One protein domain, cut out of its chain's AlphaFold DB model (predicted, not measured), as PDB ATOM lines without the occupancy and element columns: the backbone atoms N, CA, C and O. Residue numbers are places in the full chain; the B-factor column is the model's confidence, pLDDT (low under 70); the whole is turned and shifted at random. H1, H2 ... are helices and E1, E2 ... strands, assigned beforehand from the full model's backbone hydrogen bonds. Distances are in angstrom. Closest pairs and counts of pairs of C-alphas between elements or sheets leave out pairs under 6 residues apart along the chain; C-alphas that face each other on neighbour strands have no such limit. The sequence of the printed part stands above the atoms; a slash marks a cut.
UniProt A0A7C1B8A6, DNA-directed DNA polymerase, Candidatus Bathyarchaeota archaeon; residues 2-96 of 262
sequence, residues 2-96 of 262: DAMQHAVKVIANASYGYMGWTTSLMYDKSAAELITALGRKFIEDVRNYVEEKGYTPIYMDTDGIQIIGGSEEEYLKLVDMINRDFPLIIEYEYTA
ATOM      1  N   ASP A   2      35.826 -15.984 -26.328       75.00
ATOM      2  CA  ASP A   2      35.304 -16.442 -25.023       75.00
ATOM      3  C   ASP A   2      35.936 -17.740 -24.499       75.00
ATOM      4  O   ASP A   2      36.313 -17.826 -23.335       75.00
ATOM      5  N   ALA A   3      36.147 -18.741 -25.363       81.12
ATOM      6  CA  ALA A   3      36.808 -19.989 -24.968       81.12
ATOM      7  C   ALA A   3      38.260 -19.773 -24.495       81.12
ATOM      8  O   ALA A   3      38.726 -20.464 -23.593       81.12
ATOM      9  N   MET A   4      38.965 -18.795 -25.075       82.38
ATOM     10  CA  MET A   4      40.340 -18.458 -24.697       82.38
ATOM     11  C   MET A   4      40.372 -17.707 -23.364       82.38
ATOM     12  O   MET A   4      41.160 -18.058 -22.493       82.38
ATOM     13  N   GLN A   5      39.484 -16.727 -23.169       76.62
ATOM     14  CA  GLN A   5      39.336 -16.038 -21.881       76.62
ATOM     15  C   GLN A   5      38.961 -17.019 -20.764       76.62
ATOM     16  O   GLN A   5      39.557 -16.998 -19.687       76.62
ATOM     17  N   HIS A   6      38.038 -17.941 -21.045       79.25
ATOM     18  CA  HIS A   6      37.679 -19.005 -20.117       79.25
ATOM     19  C   HIS A   6      38.875 -19.917 -19.809       79.25
ATOM     20  O   HIS A   6      39.128 -20.215 -18.644       79.25
ATOM     21  N   ALA A   7      39.650 -20.326 -20.818       85.56
ATOM     22  CA  ALA A   7      40.847 -21.139 -20.612       85.56
ATOM     23  C   ALA A   7      41.885 -20.429 -19.725       85.56
ATOM     24  O   ALA A   7      42.394 -21.036 -18.786       85.56
ATOM     25  N   VAL A   8      42.145 -19.137 -19.961       84.12
ATOM     26  CA  VAL A   8      43.052 -18.329 -19.127       84.12
ATOM     27  C   VAL A   8      42.547 -18.256 -17.684       84.12
ATOM     28  O   VAL A   8      43.319 -18.512 -16.760       84.12
ATOM     29  N   LYS A   9      41.250 -17.995 -17.478       82.06
ATOM     30  CA  LYS A   9      40.627 -17.981 -16.143       82.06
ATOM     31  C   LYS A   9      40.781 -19.324 -15.426       82.06
ATOM     32  O   LYS A   9      41.129 -19.361 -14.248       82.06
ATOM     33  N   VAL A  10      40.556 -20.432 -16.134       85.50
ATOM     34  CA  VAL A  10      40.717 -21.785 -15.584       85.50
ATOM     35  C   VAL A  10      42.171 -22.046 -15.184       85.50
ATOM     36  O   VAL A  10      42.408 -22.518 -14.075       85.50
ATOM     37  N   ILE A  11      43.143 -21.704 -16.037       87.94
ATOM     38  CA  ILE A  11      44.574 -21.899 -15.755       87.94
ATOM     39  C   ILE A  11      45.024 -21.048 -14.562       87.94
ATOM     40  O   ILE A  11      45.734 -21.547 -13.688       87.94
ATOM     41  N   ALA A  12      44.593 -19.787 -14.490       82.44
ATOM     42  CA  ALA A  12      44.928 -18.893 -13.384       82.44
ATOM     43  C   ALA A  12      44.400 -19.435 -12.043       82.44
ATOM     44  O   ALA A  12      45.164 -19.577 -11.088       82.44
ATOM     45  N   ASN A  13      43.129 -19.851 -11.996       81.44
ATOM     46  CA  ASN A  13      42.532 -20.441 -10.795       81.44
ATOM     47  C   ASN A  13      43.181 -21.782 -10.410       81.44
ATOM     48  O   ASN A  13      43.363 -22.071  -9.226       81.44
ATOM     49  N   ALA A  14      43.556 -22.601 -11.398       87.06
ATOM     50  CA  ALA A  14      44.227 -23.877 -11.161       87.06
ATOM     51  C   ALA A  14      45.662 -23.700 -10.643       87.06
ATOM     52  O   ALA A  14      46.118 -24.518  -9.849       87.06
ATOM     53  N   SER A  15      46.354 -22.630 -11.043       87.69
ATOM     54  CA  SER A  15      47.738 -22.352 -10.638       87.69
ATOM     55  C   SER A  15      47.858 -22.137  -9.128       87.69
ATOM     56  O   SER A  15      48.738 -22.722  -8.500       87.69
ATOM     57  N   TYR A  16      46.917 -21.400  -8.523       85.31
ATOM     58  CA  TYR A  16      46.810 -21.274  -7.064       85.31
ATOM     59  C   TYR A  16      46.647 -22.645  -6.381       85.31
ATOM     60  O   TYR A  16      47.388 -22.973  -5.453       85.31
ATOM     61  N   GLY A  17      45.721 -23.480  -6.868       85.94
ATOM     62  CA  GLY A  17      45.508 -24.823  -6.318       85.94
ATOM     63  C   GLY A  17      46.726 -25.739  -6.484       85.94
ATOM     64  O   GLY A  17      47.036 -26.524  -5.589       85.94
ATOM     65  N   TYR A  18      47.448 -25.607  -7.598       91.25
ATOM     66  CA  TYR A  18      48.653 -26.377  -7.890       91.25
ATOM     67  C   TYR A  18      49.794 -26.038  -6.920       91.25
ATOM     68  O   TYR A  18      50.446 -26.956  -6.429       91.25
ATOM     69  N   MET A  19      49.983 -24.764  -6.551       91.94
ATOM     70  CA  MET A  19      50.987 -24.356  -5.550       91.94
ATOM     71  C   MET A  19      50.725 -24.947  -4.158       91.94
ATOM     72  O   MET A  19      51.666 -25.219  -3.419       91.94
ATOM     73  N   GLY A  20      49.460 -25.185  -3.802       89.44
ATOM     74  CA  GLY A  20      49.079 -25.805  -2.528       89.44
ATOM     75  C   GLY A  20      49.153 -27.337  -2.507       89.44
ATOM     76  O   GLY A  20      49.013 -27.939  -1.442       89.44
ATOM     77  N   TRP A  21      49.355 -27.993  -3.655       91.25
ATOM     78  CA  TRP A  21      49.386 -29.452  -3.746       91.25
ATOM     79  C   TRP A  21      50.794 -29.988  -3.482       91.25
ATOM     80  O   TRP A  21      51.714 -29.738  -4.251       91.25
ATOM     81  N   THR A  22      50.957 -30.764  -2.409       91.25
ATOM     82  CA  THR A  22      52.264 -31.216  -1.893       91.25
ATOM     83  C   THR A  22      53.116 -32.020  -2.872       91.25
ATOM     84  O   THR A  22      54.326 -32.098  -2.687       91.25
ATOM     85  N   THR A  23      52.520 -32.627  -3.899       92.94
ATOM     86  CA  THR A  23      53.249 -33.396  -4.921       92.94
ATOM     87  C   THR A  23      53.392 -32.642  -6.243       92.94
ATOM     88  O   THR A  23      53.762 -33.240  -7.253       92.94
ATOM     89  N   SER A  24      53.041 -31.356  -6.279       92.75
ATOM     90  CA  SER A  24      53.172 -30.534  -7.474       92.75
ATOM     91  C   SER A  24      54.620 -30.083  -7.674       92.75
ATOM     92  O   SER A  24      55.376 -29.906  -6.719       92.75
ATOM     93  N   LEU A  25      55.017 -29.872  -8.931       91.69
ATOM     94  CA  LEU A  25      56.359 -29.374  -9.254       91.69
ATOM     95  C   LEU A  25      56.570 -27.925  -8.795       91.69
ATOM     96  O   LEU A  25      57.703 -27.510  -8.585       91.69
ATOM     97  N   MET A  26      55.482 -27.167  -8.650       91.12
ATOM     98  CA  MET A  26      55.484 -25.759  -8.240       91.12
ATOM     99  C   MET A  26      54.953 -25.609  -6.810       91.12
ATOM    100  O   MET A  26      54.330 -24.597  -6.493       91.12
ATOM    101  N   TYR A  27      55.118 -26.639  -5.974       94.19
ATOM    102  CA  TYR A  27      54.627 -26.613  -4.604       94.19
ATOM    103  C   TYR A  27      55.344 -25.513  -3.824       94.19
ATOM    104  O   TYR A  27      56.551 -25.571  -3.594       94.19
ATOM    105  N   ASP A  28      54.566 -24.530  -3.393       94.06
ATOM    106  CA  ASP A  28      55.011 -23.441  -2.544       94.06
ATOM    107  C   ASP A  28      53.867 -23.094  -1.592       94.06
ATOM    108  O   ASP A  28      52.934 -22.341  -1.901       94.06
ATOM    109  N   LYS A  29      53.936 -23.693  -0.403       92.31
ATOM    110  CA  LYS A  29      52.949 -23.480   0.652       92.31
ATOM    111  C   LYS A  29      52.877 -22.014   1.070       92.31
ATOM    112  O   LYS A  29      51.779 -21.511   1.291       92.31
ATOM    113  N   SER A  30      54.018 -21.334   1.167       94.06
ATOM    114  CA  SER A  30      54.074 -19.939   1.599       94.06
ATOM    115  C   SER A  30      53.433 -19.016   0.569       94.06
ATOM    116  O   SER A  30      52.672 -18.127   0.946       94.06
ATOM    117  N   ALA A  31      53.654 -19.264  -0.725       91.94
ATOM    118  CA  ALA A  31      52.962 -18.545  -1.790       91.94
ATOM    119  C   ALA A  31      51.443 -18.783  -1.747       91.94
ATOM    120  O   ALA A  31      50.673 -17.823  -1.798       91.94
ATOM    121  N   ALA A  32      50.992 -20.032  -1.586       90.69
ATOM    122  CA  ALA A  32      49.564 -20.349  -1.484       90.69
ATOM    123  C   ALA A  32      48.902 -19.685  -0.257       90.69
ATOM    124  O   ALA A  32      47.806 -19.120  -0.356       90.69
ATOM    125  N   GLU A  33      49.574 -19.697   0.897       91.81
ATOM    126  CA  GLU A  33      49.118 -19.023   2.117       91.81
ATOM    127  C   GLU A  33      49.059 -17.502   1.937       91.81
ATOM    128  O   GLU A  33      48.059 -16.886   2.317       91.81
ATOM    129  N   LEU A  34      50.078 -16.905   1.306       92.50
ATOM    130  CA  LEU A  34      50.128 -15.475   1.008       92.50
ATOM    131  C   LEU A  34      48.998 -15.054   0.063       92.50
ATOM    132  O   LEU A  34      48.294 -14.095   0.365       92.50
ATOM    133  N   ILE A  35      48.776 -15.784  -1.036       89.56
ATOM    134  CA  ILE A  35      47.673 -15.519  -1.976       89.56
ATOM    135  C   ILE A  35      46.332 -15.557  -1.239       89.56
ATOM    136  O   ILE A  35      45.511 -14.653  -1.385       89.56
ATOM    137  N   THR A  36      46.123 -16.563  -0.387       89.00
ATOM    138  CA  THR A  36      44.887 -16.687   0.397       89.00
ATOM    139  C   THR A  36      44.728 -15.533   1.393       89.00
ATOM    140  O   THR A  36      43.626 -15.016   1.583       89.00
ATOM    141  N   ALA A  37      45.816 -15.126   2.051       91.00
ATOM    142  CA  ALA A  37      45.813 -14.010   2.990       91.00
ATOM    143  C   ALA A  37      45.510 -12.680   2.287       91.00
ATOM    144  O   ALA A  37      44.672 -11.924   2.777       91.00
ATOM    145  N   LEU A  38      46.125 -12.430   1.128       90.56
ATOM    146  CA  LEU A  38      45.866 -11.249   0.306       90.56
ATOM    147  C   LEU A  38      44.427 -11.222  -0.208       90.56
ATOM    148  O   LEU A  38      43.773 -10.194  -0.085       90.56
ATOM    149  N   GLY A  39      43.900 -12.348  -0.699       88.38
ATOM    150  CA  GLY A  39      42.505 -12.440  -1.137       88.38
ATOM    151  C   GLY A  39      41.521 -12.073  -0.023       88.38
ATOM    152  O   GLY A  39      40.639 -11.244  -0.226       88.38
ATOM    153  N   ARG A  40      41.718 -12.611   1.191       88.75
ATOM    154  CA  ARG A  40      40.902 -12.232   2.359       88.75
ATOM    155  C   ARG A  40      41.043 -10.757   2.718       88.75
ATOM    156  O   ARG A  40      40.037 -10.124   3.012       88.75
ATOM    157  N   LYS A  41      42.270 -10.228   2.694       91.62
ATOM    158  CA  LYS A  41      42.535  -8.819   2.993       91.62
ATOM    159  C   LYS A  41      41.787  -7.909   2.018       91.62
ATOM    160  O   LYS A  41      41.053  -7.046   2.466       91.62
ATOM    161  N   PHE A  42      41.919  -8.136   0.713       91.06
ATOM    162  CA  PHE A  42      41.277  -7.292  -0.294       91.06
ATOM    163  C   PHE A  42      39.752  -7.318  -0.210       91.06
ATOM    164  O   PHE A  42      39.119  -6.283  -0.373       91.06
ATOM    165  N   ILE A  43      39.158  -8.476   0.078       89.69
ATOM    166  CA  ILE A  43      37.708  -8.588   0.270       89.69
ATOM    167  C   ILE A  43      37.251  -7.781   1.493       89.69
ATOM    168  O   ILE A  43      36.237  -7.091   1.420       89.69
ATOM    169  N   GLU A  44      38.008  -7.823   2.591       91.62
ATOM    170  CA  GLU A  44      37.707  -7.026   3.785       91.62
ATOM    171  C   GLU A  44      37.926  -5.524   3.544       91.62
ATOM    172  O   GLU A  44      37.100  -4.710   3.948       91.62
ATOM    173  N   ASP A  45      38.987  -5.147   2.827       93.44
ATOM    174  CA  ASP A  45      39.256  -3.757   2.455       93.44
ATOM    175  C   ASP A  45      38.117  -3.194   1.577       93.44
ATOM    176  O   ASP A  45      37.623  -2.094   1.828       93.44
ATOM    177  N   VAL A  46      37.638  -3.972   0.595       93.62
ATOM    178  CA  VAL A  46      36.477  -3.611  -0.239       93.62
ATOM    179  C   VAL A  46      35.215  -3.495   0.607       93.62
ATOM    180  O   VAL A  46      34.445  -2.555   0.422       93.62
ATOM    181  N   ARG A  47      34.991  -4.410   1.554       93.94
ATOM    182  CA  ARG A  47      33.843  -4.337   2.459       93.94
ATOM    183  C   ARG A  47      33.839  -3.035   3.261       93.94
ATOM    184  O   ARG A  47      32.823  -2.344   3.265       93.94
ATOM    185  N   ASN A  48      34.963  -2.693   3.888       94.94
ATOM    186  CA  ASN A  48      35.099  -1.458   4.662       94.94
ATOM    187  C   ASN A  48      34.861  -0.230   3.777       94.94
ATOM    188  O   ASN A  48      34.109   0.664   4.148       94.94
ATOM    189  N   TYR A  49      35.423  -0.226   2.566       95.19
ATOM    190  CA  TYR A  49      35.217   0.849   1.597       95.19
ATOM    191  C   TYR A  49      33.738   1.029   1.227       95.19
ATOM    192  O   TYR A  49      33.230   2.146   1.173       95.19
ATOM    193  N   VAL A  50      33.021  -0.070   0.992       94.94
ATOM    194  CA  VAL A  50      31.583  -0.065   0.691       94.94
ATOM    195  C   VAL A  50      30.769   0.489   1.868       94.94
ATOM    196  O   VAL A  50      29.872   1.307   1.649       94.94
ATOM    197  N   GLU A  51      31.097   0.088   3.098       95.19
ATOM    198  CA  GLU A  51      30.459   0.591   4.323       95.19
ATOM    199  C   GLU A  51      30.720   2.097   4.521       95.19
ATOM    200  O   GLU A  51      29.789   2.854   4.796       95.19
ATOM    201  N   GLU A  52      31.947   2.571   4.277       95.44
ATOM    202  CA  GLU A  52      32.309   3.998   4.325       95.44
ATOM    203  C   GLU A  52      31.545   4.851   3.302       95.44
ATOM    204  O   GLU A  52      31.277   6.030   3.542       95.44
ATOM    205  N   LYS A  53      31.169   4.270   2.155       93.44
ATOM    206  CA  LYS A  53      30.326   4.928   1.143       93.44
ATOM    207  C   LYS A  53      28.832   4.902   1.481       93.44
ATOM    208  O   LYS A  53      28.046   5.459   0.720       93.44
ATOM    209  N   GLY A  54      28.444   4.310   2.611       93.44
ATOM    210  CA  GLY A  54      27.067   4.288   3.107       93.44
ATOM    211  C   GLY A  54      26.225   3.108   2.617       93.44
ATOM    212  O   GLY A  54      25.019   3.085   2.866       93.44
ATOM    213  N   TYR A  55      26.826   2.122   1.948       95.69
ATOM    214  CA  TYR A  55      26.131   0.892   1.567       95.69
ATOM    215  C   TYR A  55      26.218  -0.145   2.685       95.69
ATOM    216  O   TYR A  55      27.143  -0.143   3.491       95.69
ATOM    217  N   THR A  56      25.264  -1.074   2.722       94.75
ATOM    218  CA  THR A  56      25.263  -2.166   3.705       94.75
ATOM    219  C   THR A  56      25.603  -3.491   3.024       94.75
ATOM    220  O   THR A  56      24.794  -3.983   2.232       94.75
ATOM    221  N   PRO A  57      26.762  -4.108   3.313       93.69
ATOM    222  CA  PRO A  57      27.063  -5.467   2.882       93.69
ATOM    223  C   PRO A  57      26.123  -6.481   3.543       93.69
ATOM    224  O   PRO A  57      25.976  -6.503   4.763       93.69
ATOM    225  N   ILE A  58      25.505  -7.348   2.741       92.56
ATOM    226  CA  ILE A  58      24.564  -8.382   3.212       92.56
ATOM    227  C   ILE A  58      25.098  -9.805   3.037       92.56
ATOM    228  O   ILE A  58      24.691 -10.718   3.756       92.56
ATOM    229  N   TYR A  59      26.018 -10.015   2.096       91.69
ATOM    230  CA  TYR A  59      26.642 -11.310   1.862       91.69
ATOM    231  C   TYR A  59      28.033 -11.137   1.263       91.69
ATOM    232  O   TYR A  59      28.265 -10.243   0.453       91.69
ATOM    233  N   MET A  60      28.949 -12.025   1.643       87.81
ATOM    234  CA  MET A  60      30.323 -12.021   1.155       87.81
ATOM    235  C   MET A  60      30.853 -13.455   1.055       87.81
ATOM    236  O   MET A  60      30.655 -14.273   1.961       87.81
ATOM    237  N   ASP A  61      31.521 -13.773  -0.050       82.81
ATOM    238  CA  ASP A  61      32.255 -15.028  -0.242       82.81
ATOM    239  C   ASP A  61      33.665 -14.740  -0.782       82.81
ATOM    240  O   ASP A  61      34.082 -13.589  -0.852       82.81
ATOM    241  N   THR A  62      34.425 -15.781  -1.122       72.19
ATOM    242  CA  THR A  62      35.832 -15.701  -1.559       72.19
ATOM    243  C   THR A  62      36.113 -14.840  -2.789       72.19
ATOM    244  O   THR A  62      37.279 -14.578  -3.058       72.19
ATOM    245  N   ASP A  63      35.103 -14.447  -3.554       78.38
ATOM    246  CA  ASP A  63      35.250 -13.759  -4.838       78.38
ATOM    247  C   ASP A  63      34.090 -12.798  -5.145       78.38
ATOM    248  O   ASP A  63      33.936 -12.362  -6.282       78.38
ATOM    249  N   GLY A  64      33.272 -12.443  -4.147       87.50
ATOM    250  CA  GLY A  64      32.129 -11.560  -4.372       87.50
ATOM    251  C   GLY A  64      31.529 -10.976  -3.100       87.50
ATOM    252  O   GLY A  64      31.581 -11.578  -2.024       87.50
ATOM    253  N   ILE A  65      30.919  -9.805  -3.261       91.88
ATOM    254  CA  ILE A  65      30.200  -9.059  -2.229       91.88
ATOM    255  C   ILE A  65      28.809  -8.700  -2.753       91.88
ATOM    256  O   ILE A  65      28.629  -8.424  -3.937       91.88
ATOM    257  N   GLN A  66      27.815  -8.730  -1.877       94.19
ATOM    258  CA  GLN A  66      26.449  -8.313  -2.175       94.19
ATOM    259  C   GLN A  66      26.050  -7.244  -1.171       94.19
ATOM    260  O   GLN A  66      26.293  -7.396   0.030       94.19
ATOM    261  N   ILE A  67      25.460  -6.164  -1.673       95.00
ATOM    262  CA  ILE A  67      25.229  -4.930  -0.924       95.00
ATOM    263  C   ILE A  67      23.799  -4.437  -1.150       95.00
ATOM    264  O   ILE A  67      23.172  -4.770  -2.156       95.00
ATOM    265  N   ILE A  68      23.293  -3.635  -0.218       94.38
ATOM    266  CA  ILE A  68      22.023  -2.909  -0.342       94.38
ATOM    267  C   ILE A  68      22.232  -1.421  -0.057       94.38
ATOM    268  O   ILE A  68      23.199  -1.038   0.606       94.38
ATOM    269  N   GLY A  69      21.292  -0.593  -0.517       89.56
ATOM    270  CA  GLY A  69      21.249   0.839  -0.203       89.56
ATOM    271  C   GLY A  69      21.488   1.778  -1.386       89.56
ATOM    272  O   GLY A  69      21.602   2.973  -1.157       89.56
ATOM    273  N   GLY A  70      21.539   1.270  -2.621       90.38
ATOM    274  CA  GLY A  70      21.706   2.088  -3.823       90.38
ATOM    275  C   GLY A  70      20.878   1.633  -5.023       90.38
ATOM    276  O   GLY A  70      20.199   0.602  -5.012       90.38
ATOM    277  N   SER A  71      20.953   2.443  -6.070       92.19
ATOM    278  CA  SER A  71      20.470   2.177  -7.421       92.19
ATOM    279  C   SER A  71      21.550   1.522  -8.287       92.19
ATOM    280  O   SER A  71      22.738   1.550  -7.971       92.19
ATOM    281  N   GLU A  72      21.145   0.955  -9.421       91.81
ATOM    282  CA  GLU A  72      22.066   0.340 -10.383       91.81
ATOM    283  C   GLU A  72      23.149   1.312 -10.881       91.81
ATOM    284  O   GLU A  72      24.323   0.953 -10.939       91.81
ATOM    285  N   GLU A  73      22.793   2.571 -11.155       94.44
ATOM    286  CA  GLU A  73      23.762   3.600 -11.555       94.44
ATOM    287  C   GLU A  73      24.800   3.893 -10.462       94.44
ATOM    288  O   GLU A  73      25.969   4.147 -10.754       94.44
ATOM    289  N   GLU A  74      24.379   3.875  -9.196       95.19
ATOM    290  CA  GLU A  74      25.265   4.072  -8.049       95.19
ATOM    291  C   GLU A  74      26.203   2.879  -7.853       95.19
ATOM    292  O   GLU A  74      27.393   3.073  -7.599       95.19
ATOM    293  N   TYR A  75      25.707   1.655  -8.053       95.00
ATOM    294  CA  TYR A  75      26.532   0.450  -8.006       95.00
ATOM    295  C   TYR A  75      27.583   0.426  -9.115       95.00
ATOM    296  O   TYR A  75      28.736   0.109  -8.838       95.00
ATOM    297  N   LEU A  76      27.238   0.820 -10.343       95.56
ATOM    298  CA  LEU A  76      28.209   0.907 -11.440       95.56
ATOM    299  C   LEU A  76      29.327   1.915 -11.133       95.56
ATOM    300  O   LEU A  76      30.504   1.593 -11.279       95.56
ATOM    301  N   LYS A  77      28.978   3.096 -10.602       95.75
ATOM    302  CA  LYS A  77      29.974   4.088 -10.152       95.75
ATOM    303  C   LYS A  77      30.861   3.543  -9.033       95.75
ATOM    304  O   LYS A  77      32.061   3.802  -9.020       95.75
ATOM    305  N   LEU A  78      30.285   2.793  -8.094       95.19
ATOM    306  CA  LEU A  78      31.032   2.145  -7.020       95.19
ATOM    307  C   LEU A  78      32.031   1.115  -7.574       95.19
ATOM    308  O   LEU A  78      33.172   1.095  -7.118       95.19
ATOM    309  N   VAL A  79      31.641   0.312  -8.570       95.44
ATOM    310  CA  VAL A  79      32.550  -0.629  -9.249       95.44
ATOM    311  C   VAL A  79      33.723   0.106  -9.899       95.44
ATOM    312  O   VAL A  79      34.872  -0.280  -9.680       95.44
ATOM    313  N   ASP A  80      33.465   1.199 -10.624       95.31
ATOM    314  CA  ASP A  80      34.524   2.009 -11.243       95.31
ATOM    315  C   ASP A  80      35.500   2.576 -10.202       95.31
ATOM    316  O   ASP A  80      36.716   2.585 -10.406       95.31
ATOM    317  N   MET A  81      34.977   3.034  -9.061       94.62
ATOM    318  CA  MET A  81      35.794   3.533  -7.955       94.62
ATOM    319  C   MET A  81      36.653   2.425  -7.340       94.62
ATOM    320  O   MET A  81      37.844   2.639  -7.129       94.62
ATOM    321  N   ILE A  82      36.088   1.235  -7.109       94.19
ATOM    322  CA  ILE A  82      36.836   0.103  -6.551       94.19
ATOM    323  C   ILE A  82      37.949  -0.343  -7.508       94.19
ATOM    324  O   ILE A  82      39.090  -0.497  -7.081       94.19
ATOM    325  N   ASN A  83      37.659  -0.485  -8.803       94.31
ATOM    326  CA  ASN A  83      38.651  -0.903  -9.801       94.31
ATOM    327  C   ASN A  83      39.778   0.122 -10.008       94.31
ATOM    328  O   ASN A  83      40.855  -0.225 -10.489       94.31
ATOM    329  N   ARG A  84      39.539   1.393  -9.663       94.31
ATOM    330  CA  ARG A  84      40.564   2.443  -9.682       94.31
ATOM    331  C   ARG A  84      41.403   2.455  -8.405       94.31
ATOM    332  O   ARG A  84      42.612   2.658  -8.479       94.31
ATOM    333  N   ASP A  85      40.758   2.304  -7.251       92.56
ATOM    334  CA  ASP A  85      41.379   2.525  -5.944       92.56
ATOM    335  C   ASP A  85      42.056   1.246  -5.396       92.56
ATOM    336  O   ASP A  85      42.963   1.330  -4.567       92.56
ATOM    337  N   PHE A  86      41.666   0.062  -5.888       89.81
ATOM    338  CA  PHE A  86      42.194  -1.242  -5.473       89.81
ATOM    339  C   PHE A  86      42.827  -2.002  -6.649       89.81
ATOM    340  O   PHE A  86      42.375  -1.872  -7.785       89.81
ATOM    341  N   PRO A  87      43.835  -2.865  -6.408       88.88
ATOM    342  CA  PRO A  87      44.440  -3.714  -7.438       88.88
ATOM    343  C   PRO A  87      43.551  -4.934  -7.758       88.88
ATOM    344  O   PRO A  87      44.008  -6.076  -7.733       88.88
ATOM    345  N   LEU A  88      42.263  -4.694  -8.001       86.56
ATOM    346  CA  LEU A  88      41.229  -5.698  -8.231       86.56
ATOM    347  C   LEU A  88      40.475  -5.384  -9.522       86.56
ATOM    348  O   LEU A  88      40.436  -4.245  -9.977       86.56
ATOM    349  N   ILE A  89      39.853  -6.416 -10.088       87.94
ATOM    350  CA  ILE A  89      38.861  -6.269 -11.150       87.94
ATOM    351  C   ILE A  89      37.575  -6.885 -10.616       87.94
ATOM    352  O   ILE A  89      37.471  -8.104 -10.477       87.94
ATOM    353  N   ILE A  90      36.630  -6.023 -10.273       90.19
ATOM    354  CA  ILE A  90      35.276  -6.379  -9.875       90.19
ATOM    355  C   ILE A  90      34.339  -6.020 -11.022       90.19
ATOM    356  O   ILE A  90      34.492  -4.988 -11.676       90.19
ATOM    357  N   GLU A  91      33.364  -6.887 -11.252       91.75
ATOM    358  CA  GLU A  91      32.319  -6.706 -12.247       91.75
ATOM    359  C   GLU A  91      30.967  -6.631 -11.535       91.75
ATOM    360  O   GLU A  91      30.704  -7.373 -10.584       91.75
ATOM    361  N   TYR A  92      30.101  -5.731 -11.995       93.94
ATOM    362  CA  TYR A  92      28.703  -5.727 -11.584       93.94
ATOM    363  C   TYR A  92      27.987  -6.914 -12.244       93.94
ATOM    364  O   TYR A  92      27.944  -7.005 -13.470       93.94
ATOM    365  N   GLU A  93      27.440  -7.827 -11.436       92.75
ATOM    366  CA  GLU A  93      26.776  -9.033 -11.949       92.75
ATOM    367  C   GLU A  93      25.289  -8.781 -12.246       92.75
ATOM    368  O   GLU A  93      24.830  -9.022 -13.361       92.75
ATOM    369  N   TYR A  94      24.527  -8.312 -11.251       93.31
ATOM    370  CA  TYR A  94      23.116  -7.926 -11.367       93.31
ATOM    371  C   TYR A  94      22.611  -7.277 -10.072       93.31
ATOM    372  O   TYR A  94      23.203  -7.434  -9.002       93.31
ATOM    373  N   THR A  95      21.432  -6.658 -10.147       92.81
ATOM    374  CA  THR A  95      20.638  -6.242  -8.984       92.81
ATOM    375  C   THR A  95      19.412  -7.142  -8.833       92.81
ATOM    376  O   THR A  95      18.715  -7.442  -9.801       92.81
ATOM    377  N   ALA A  96      19.124  -7.572  -7.604       92.62
ATOM    378  CA  ALA A  96      17.931  -8.345  -7.276       92.62
ATOM    379  C   ALA A  96      17.020  -7.552  -6.338       92.62
ATOM    380  O   ALA A  96      17.474  -6.981  -5.350       92.62
TER     381      ALA A  96
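AT A GLANCE: This is residues 2 to 96 of the 262 residues of the protein "DNA-directed DNA polymerase" of Candidatus Bathyarchaeota archaeon (UniProt A0A7C1B8A6). A small head, made of the hairpin E1 and E2 and the helix H3, gathers at one end of the long helix H2, while at the other end H1 makes a corner with H2 and its residues 2 to 14 stick out free. H2 lies along the longest axis. The 95 printed residues include three named helices and two named strands in the order H1, H2, E1, E2, H3; the two-strand sheet is antiparallel and the class is mostly helix. The whole is loose, with a radius of gyration of the C-alphas of 16.0 A, and elongated, spanning 48 by 30 by 23 A.

IN THESE COORDINATES: E1 is residues 56 to 61 and E2 residues 64 to 68. H2, residues 29 to 52, is 34.6 A long. H1, residues 2 to 19, measures 26.2 A and begins with C-alpha 2 at (35.304, -16.442, -25.023). H3, residues 72 to 85, measures 19.9 A and ends with C-alpha 85 at (41.379, 2.525, -5.944).

HOW THE PARTS SIT: E1 and E2 form an antiparallel hairpin, their directions at 161 degrees; N 58 and O 66 are 2.8 A apart and N 66 and O 59 2.8 A, within hydrogen-bond range. The closest C-alphas of H2 and E1, Arg 47 and Pro 57, are 6.9 A apart. H2 and H3 are close but not clearly touching, at a steep tilt of 47 degrees, opposite ways; their closest C-alphas, Val 46 and Ile 82, are 7.3 A apart. H1 touches H2 with residues 16 to 19 alone, at a steep tilt of 62 degrees, opposite ways; their closest C-alphas, Met 19 and Ala 32, are 5.9 A apart. H1 and H3 are apart. In H2 and H3 every O i to N i+4 pair is within hydrogen-bond range; in H1, 12 of 14 are.

THE WHOLE: The two farthest C-alphas, Thr 23 and Ser 71, are 48.4 A apart. The printed part has no cut and no long link. Its mean pLDDT is 90.4, and no printed residue is under 70.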